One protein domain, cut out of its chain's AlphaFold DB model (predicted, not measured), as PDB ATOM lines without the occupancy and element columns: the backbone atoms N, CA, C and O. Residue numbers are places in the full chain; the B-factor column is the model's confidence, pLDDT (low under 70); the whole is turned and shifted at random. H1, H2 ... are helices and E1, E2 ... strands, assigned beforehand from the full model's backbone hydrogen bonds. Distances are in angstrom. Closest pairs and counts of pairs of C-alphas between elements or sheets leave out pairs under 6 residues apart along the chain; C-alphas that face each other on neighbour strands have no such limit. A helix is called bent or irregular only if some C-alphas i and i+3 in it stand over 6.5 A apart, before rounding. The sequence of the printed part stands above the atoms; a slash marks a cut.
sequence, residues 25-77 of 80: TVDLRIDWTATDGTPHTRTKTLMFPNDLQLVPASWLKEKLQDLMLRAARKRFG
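What this domain is: This is residues 25 to 77 of the 80 residues of an uncharacterized protein of marine sediment metagenome (UniProt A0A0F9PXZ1). A long two-stranded hairpin, E1 and E2, makes one arm, and a long helix, H2, makes the other; the short helix H1 joins them at the corner of an open V, and residues 61 to 77 stick out free. The printed part has 53 residues, with two named strands and then two named helices in the order E1, E2, H1, H2. The sheet has the order E1 - E2, antiparallel, and the class is mixed, helices and strands. The whole is extended, with a radius of gyration of the C-alphas of 15.8 A, and elongated, spanning 47 by 24 by 23 A.

Where its parts are: Find C-alpha 25 at (128.059, 115.528, 227.512); from there E1, residues 25 to 33, runs 26.3 A. E2, residues 39 to 48, covers 27.7 A and bends by 51 degrees at residue 45. Next look at H1, residues 50 to 54, neither bent nor irregular, but only just: C-alphas 51 and 54 are 6.1 A apart. H2, residues 57 to 75, runs 26.3 A to C-alpha 75 at (149.027, 126.098, 219.978).

How they stand to each other: Begin at the hairpin of E1 and E2, whose directions stand at 159 degrees. Look for N 28 and O 44, 2.8 A apart and within hydrogen-bond range, and likewise N 40 and O 32, 2.8 A. H1 and H2 are close but not clearly touching; their closest C-alphas, those of Leu 52 and Leu 60, are 7.7 A apart. E1 is apart from H1, and H2 is apart from both strands. In H2 every O i to N i+4 pair is within hydrogen-bond range; in H1 0 of 1 is, beside 2 of 2 O i to N i+3 pairs.

The domain as a whole: The C-alphas farthest apart are those of Asp 36 and Phe 76, 48.6 A. The printed part has no cut, and its three links are tight. No printed residue is under 70 in pLDDT; the mean of the printed part is 88.2.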
ATOM      1  N   THR A  25     129.295 116.127 228.010       88.69
ATOM      2  CA  THR A  25     128.059 115.528 227.512       88.69
ATOM      3  C   THR A  25     127.852 115.989 226.074       88.69
ATOM      4  O   THR A  25     127.960 117.182 225.798       88.69
ATOM      5  N   VAL A  26     127.596 115.053 225.162       86.12
ATOM      6  CA  VAL A  26     127.426 115.328 223.729       86.12
ATOM      7  C   VAL A  26     126.155 114.655 223.237       86.12
ATOM      8  O   VAL A  26     126.000 113.446 223.397       86.12
ATOM      9  N   ASP A  27     125.271 115.409 222.595       90.31
ATOM     10  CA  ASP A  27     124.114 114.840 221.912       90.31
ATOM     11  C   ASP A  27     124.523 114.371 220.516       90.31
ATOM     12  O   ASP A  27     124.839 115.166 219.631       90.31
ATOM     13  N   LEU A  28     124.548 113.053 220.325       86.06
ATOM     14  CA  LEU A  28     124.840 112.427 219.046       86.06
ATOM     15  C   LEU A  28     123.538 112.150 218.301       86.06
ATOM     16  O   LEU A  28     122.648 111.468 218.811       86.06
ATOM     17  N   ARG A  29     123.476 112.609 217.054       93.12
ATOM     18  CA  ARG A  29     122.478 112.203 216.069       93.12
ATOM     19  C   ARG A  29     123.184 111.470 214.930       93.12
ATOM     20  O   ARG A  29     124.132 111.993 214.355       93.12
ATOM     21  N   ILE A  30     122.724 110.260 214.638       91.31
ATOM     22  CA  ILE A  30     123.190 109.426 213.532       91.31
ATOM     23  C   ILE A  30     122.019 109.256 212.579       91.31
ATOM     24  O   ILE A  30     120.991 108.704 212.969       91.31
ATOM     25  N   ASP A  31     122.186 109.698 211.344       95.31
ATOM     26  CA  ASP A  31     121.237 109.462 210.264       95.31
ATOM     27  C   ASP A  31     121.891 108.505 209.256       95.31
ATOM     28  O   ASP A  31     123.046 108.701 208.871       95.31
ATOM     29  N   TRP A  32     121.189 107.443 208.861       95.94
ATOM     30  CA  TRP A  32     121.665 106.493 207.851       95.94
ATOM     31  C   TRP A  32     120.508 105.974 207.003       95.94
ATOM     32  O   TRP A  32     119.356 105.979 207.426       95.94
ATOM     33  N   THR A  33     120.820 105.493 205.806       97.12
ATOM     34  CA  THR A  33     119.864 104.807 204.935       97.12
ATOM     35  C   THR A  33     120.225 103.329 204.910       97.12
ATOM     36  O   THR A  33     121.389 102.981 204.706       97.12
ATOM     37  N   ALA A  34     119.257 102.459 205.183       94.25
ATOM     38  CA  ALA A  34     119.437 101.017 205.099       94.25
ATOM     39  C   ALA A  34     119.578 100.560 203.636       94.25
ATOM     40  O   ALA A  34     119.296 101.302 202.696       94.25
ATOM     41  N   THR A  35     120.040  99.326 203.437       94.44
ATOM     42  CA  THR A  35     120.314  98.761 202.104       94.44
ATOM     43  C   THR A  35     119.071  98.690 201.209       94.44
ATOM     44  O   THR A  35     119.189  98.667 199.989       94.44
ATOM     45  N   ASP A  36     117.882  98.671 201.806       95.25
ATOM     46  CA  ASP A  36     116.579  98.697 201.134       95.25
ATOM     47  C   ASP A  36     116.094 100.120 200.780       95.25
ATOM     48  O   ASP A  36     115.009 100.285 200.229       95.25
ATOM     49  N   GLY A  37     116.887 101.150 201.088       93.94
ATOM     50  CA  GLY A  37     116.539 102.552 200.873       93.94
ATOM     51  C   GLY A  37     115.771 103.200 202.030       93.94
ATOM     52  O   GLY A  37     115.482 104.396 201.954       93.94
ATOM     53  N   THR A  38     115.469 102.473 203.109       96.44
ATOM     54  CA  THR A  38     114.729 103.016 204.256       96.44
ATOM     55  C   THR A  38     115.601 103.995 205.057       96.44
ATOM     56  O   THR A  38     116.692 103.622 205.503       96.44
ATOM     57  N   PRO A  39     115.169 105.253 205.276       95.88
ATOM     58  CA  PRO A  39     115.895 106.187 206.124       95.88
ATOM     59  C   PRO A  39     115.693 105.859 207.608       95.88
ATOM     60  O   PRO A  39     114.592 105.542 208.058       95.88
ATOM     61  N   HIS A  40     116.758 106.012 208.386       96.81
ATOM     62  CA  HIS A  40     116.771 105.829 209.826       96.81
ATOM     63  C   HIS A  40     117.501 106.979 210.518       96.81
ATOM     64  O   HIS A  40     118.493 107.511 210.020       96.81
ATOM     65  N   THR A  41     117.036 107.301 211.724       96.12
ATOM     66  CA  THR A  41     117.681 108.253 212.627       96.12
ATOM     67  C   THR A  41     117.807 107.624 214.006       96.12
ATOM     68  O   THR A  41     116.869 107.004 214.510       96.12
ATOM     69  N   ARG A  42     118.953 107.823 214.655       93.38
ATOM     70  CA  ARG A  42     119.190 107.471 216.055       93.38
ATOM     71  C   ARG A  42     119.782 108.661 216.780       93.38
ATOM     72  O   ARG A  42     120.792 109.210 216.354       93.38
ATOM     73  N   THR A  43     119.194 109.007 217.914       93.44
ATOM     74  CA  THR A  43     119.733 110.008 218.833       93.44
ATOM     75  C   THR A  43     120.177 109.339 220.127       93.44
ATOM     76  O   THR A  43     119.562 108.379 220.595       93.44
ATOM     77  N   LYS A  44     121.295 109.798 220.690       90.12
ATOM     78  CA  LYS A  44     121.810 109.337 221.982       90.12
ATOM     79  C   LYS A  44     122.668 110.430 222.607       90.12
ATOM     80  O   LYS A  44     123.542 110.975 221.946       90.12
ATOM     81  N   THR A  45     122.489 110.674 223.896       89.56
ATOM     82  CA  THR A  45     123.421 111.489 224.677       89.56
ATOM     83  C   THR A  45     124.602 110.628 225.129       89.56
ATOM     84  O   THR A  45     124.427 109.566 225.733       89.56
ATOM     85  N   LEU A  46     125.814 111.065 224.806       86.56
ATOM     86  CA  LEU A  46     127.074 110.418 225.152       86.56
ATOM     87  C   LEU A  46     127.779 111.190 226.261       86.56
ATOM     88  O   LEU A  46     127.726 112.417 226.307       86.56
ATOM     89  N   MET A  47     128.492 110.465 227.121       84.88
ATOM     90  CA  MET A  47     129.385 111.057 228.111       84.88
ATOM     91  C   MET A  47     130.825 110.708 227.751       84.88
ATOM     92  O   MET A  47     131.229 109.547 227.808       84.88
ATOM     93  N   PHE A  48     131.605 111.713 227.381       80.25
ATOM     94  CA  PHE A  48     133.039 111.587 227.173       80.25
ATOM     95  C   PHE A  48     133.776 111.696 228.520       80.25
ATOM     96  O   PHE A  48     133.399 112.540 229.337       80.25
ATOM     97  N   PRO A  49     134.829 110.895 228.765       77.69
ATOM     98  CA  PRO A  49     135.393 109.882 227.867       77.69
ATOM     99  C   PRO A  49     134.764 108.492 228.018       77.69
ATOM    100  O   PRO A  49     135.201 107.574 227.338       77.69
ATOM    101  N   ASN A  50     133.758 108.307 228.880       77.88
ATOM    102  CA  ASN A  50     133.184 106.986 229.166       77.88
ATOM    103  C   ASN A  50     132.753 106.232 227.900       77.88
ATOM    104  O   ASN A  50     132.975 105.032 227.815       77.88
ATOM    105  N   ASP A  51     132.184 106.907 226.900       79.81
ATOM    106  CA  ASP A  51     131.768 106.245 225.654       79.81
ATOM    107  C   ASP A  51     132.966 105.739 224.813       79.81
ATOM    108  O   ASP A  51     132.833 104.762 224.079       79.81
ATOM    109  N   LEU A  52     134.172 106.300 225.001       77.62
ATOM    110  CA  LEU A  52     135.402 105.804 224.365       77.62
ATOM    111  C   LEU A  52     135.823 104.416 224.859       77.62
ATOM    112  O   LEU A  52     136.636 103.773 224.204       77.62
ATOM    113  N   GLN A  53     135.283 103.925 225.980       75.44
ATOM    114  CA  GLN A  53     135.595 102.577 226.474       75.44
ATOM    115  C   GLN A  53     135.179 101.470 225.488       75.44
ATOM    116  O   GLN A  53     135.704 100.364 225.544       75.44
ATOM    117  N   LEU A  54     134.221 101.765 224.601       80.19
ATOM    118  CA  LEU A  54     133.739 100.844 223.571       80.19
ATOM    119  C   LEU A  54     134.624 100.856 222.315       80.19
ATOM    120  O   LEU A  54     134.452 100.022 221.428       80.19
ATOM    121  N   VAL A  55     135.556 101.806 222.221       82.56
ATOM    122  CA  VAL A  55     136.451 101.973 221.076       82.56
ATOM    123  C   VAL A  55     137.680 101.074 221.263       82.56
ATOM    124  O   VAL A  55     138.322 101.130 222.314       82.56
ATOM    125  N   PRO A  56     138.069 100.269 220.256       86.62
ATOM    126  CA  PRO A  56     139.304  99.496 220.307       86.62
ATOM    127  C   PRO A  56     140.525 100.371 220.614       86.62
ATOM    128  O   PRO A  56     140.728 101.417 219.996       86.62
ATOM    129  N   ALA A  57     141.378  99.912 221.532       81.25
ATOM    130  CA  ALA A  57     142.519 100.689 222.020       81.25
ATOM    131  C   ALA A  57     143.496 101.114 220.907       81.25
ATOM    132  O   ALA A  57     144.055 102.209 220.967       81.25
ATOM    133  N   SER A  58     143.684 100.279 219.878       85.06
ATOM    134  CA  SER A  58     144.520 100.601 218.712       85.06
ATOM    135  C   SER A  58     143.975 101.790 217.925       85.06
ATOM    136  O   SER A  58     144.732 102.696 217.579       85.06
ATOM    137  N   TRP A  59     142.662 101.822 217.700       87.69
ATOM    138  CA  TRP A  59     142.004 102.905 216.981       87.69
ATOM    139  C   TRP A  59     141.976 104.191 217.810       87.69
ATOM    140  O   TRP A  59     142.295 105.266 217.304       87.69
ATOM    141  N   LEU A  60     141.685 104.078 219.111       84.06
ATOM    142  CA  LEU A  60     141.713 105.219 220.022       84.06
ATOM    143  C   LEU A  60     143.105 105.862 220.076       84.06
ATOM    144  O   LEU A  60     143.217 107.087 220.027       84.06
ATOM    145  N   LYS A  61     144.165 105.046 220.128       84.44
ATOM    146  CA  LYS A  61     145.551 105.522 220.100       84.44
ATOM    147  C   LYS A  61     145.824 106.355 218.852       84.44
ATOM    148  O   LYS A  61     146.274 107.486 218.987       84.44
ATOM    149  N   GLU A  62     145.521 105.830 217.666       87.75
ATOM    150  CA  GLU A  62     145.737 106.543 216.399       87.75
ATOM    151  C   GLU A  62     145.033 107.912 216.402       87.75
ATOM    152  O   GLU A  62     145.648 108.942 216.134       87.75
ATOM    153  N   LYS A  63     143.755 107.952 216.803       88.56
ATOM    154  CA  LYS A  63     142.973 109.198 216.785       88.56
ATOM    155  C   LYS A  63     143.400 110.207 217.842       88.56
ATOM    156  O   LYS A  63     143.390 111.409 217.572       88.56
ATOM    157  N   LEU A  64     143.810 109.754 219.023       86.00
ATOM    158  CA  LEU A  64     144.362 110.647 220.040       86.00
ATOM    159  C   LEU A  64     145.724 111.212 219.619       86.00
ATOM    160  O   LEU A  64     145.985 112.385 219.878       86.00
ATOM    161  N   GLN A  65     146.569 110.430 218.939       87.81
ATOM    162  CA  GLN A  65     147.842 110.922 218.404       87.81
ATOM    163  C   GLN A  65     147.621 112.053 217.385       87.81
ATOM    164  O   GLN A  65     148.229 113.119 217.519       87.81
ATOM    165  N   ASP A  66     146.696 111.867 216.440       88.69
ATOM    166  CA  ASP A  66     146.320 112.901 215.467       88.69
ATOM    167  C   ASP A  66     145.798 114.174 216.149       88.69
ATOM    168  O   ASP A  66     146.190 115.292 215.796       88.69
ATOM    169  N   LEU A  67     144.930 114.017 217.154       88.38
ATOM    170  CA  LEU A  67     144.383 115.140 217.914       88.38
ATOM    171  C   LEU A  67     145.489 115.924 218.633       88.38
ATOM    172  O   LEU A  67     145.497 117.155 218.578       88.38
ATOM    173  N   MET A  68     146.430 115.232 219.281       87.62
ATOM    174  CA  MET A  68     147.546 115.868 219.987       87.62
ATOM    175  C   MET A  68     148.468 116.626 219.030       87.62
ATOM    176  O   MET A  68     148.891 117.735 219.356       87.62
ATOM    177  N   LEU A  69     148.736 116.079 217.841       89.69
ATOM    178  CA  LEU A  69     149.524 116.772 216.822       89.69
ATOM    179  C   LEU A  69     148.826 118.055 216.353       89.69
ATOM    180  O   LEU A  69     149.452 119.113 216.323       89.69
ATOM    181  N   ARG A  70     147.526 117.989 216.040       89.38
ATOM    182  CA  ARG A  70     146.740 119.165 215.627       89.38
ATOM    183  C   ARG A  70     146.678 120.225 216.724       89.38
ATOM    184  O   ARG A  70     146.874 121.405 216.452       89.38
ATOM    185  N   ALA A  71     146.458 119.812 217.971       88.31
ATOM    186  CA  ALA A  71     146.447 120.722 219.111       88.31
ATOM    187  C   ALA A  71     147.810 121.405 219.309       88.31
ATOM    188  O   ALA A  71     147.859 122.607 219.566       88.31
ATOM    189  N   ALA A  72     148.912 120.665 219.148       89.19
ATOM    190  CA  ALA A  72     150.255 121.231 219.204       89.19
ATOM    191  C   ALA A  72     150.480 122.241 218.069       89.19
ATOM    192  O   ALA A  72     150.877 123.373 218.334       89.19
ATOM    193  N   ARG A  73     150.156 121.876 216.823       89.19
ATOM    194  CA  ARG A  73     150.279 122.765 215.657       89.19
ATOM    195  C   ARG A  73     149.484 124.057 215.836       89.19
ATOM    196  O   ARG A  73     150.053 125.130 215.653       89.19
ATOM    197  N   LYS A  74     148.235 123.971 216.303       89.19
ATOM    198  CA  LYS A  74     147.407 125.145 216.609       89.19
ATOM    199  C   LYS A  74     147.987 125.999 217.735       89.19
ATOM    200  O   LYS A  74     148.104 127.210 217.602       89.19
ATOM    201  N   ARG A  75     148.423 125.380 218.838       87.12
ATOM    202  CA  ARG A  75     149.027 126.098 219.978       87.12
ATOM    203  C   ARG A  75     150.288 126.875 219.589       87.12
ATOM    204  O   ARG A  75     150.564 127.913 220.181       87.12
ATOM    205  N   PHE A  76     151.054 126.363 218.630       87.69
ATOM    206  CA  PHE A  76     152.284 126.990 218.150       87.69
ATOM    207  C   PHE A  76     152.093 127.854 216.889       87.69
ATOM    208  O   PHE A  76     153.082 128.370 216.361       87.69
ATOM    209  N   GLY A  77     150.846 128.050 216.441       83.50
ATOM    210  CA  GLY A  77     150.507 128.906 215.300       83.50
ATOM    211  C   GLY A  77     151.040 128.386 213.965       83.50
ATOM    212  O   GLY A  77     151.459 129.181 213.130       83.50
TER     213      GLY A  77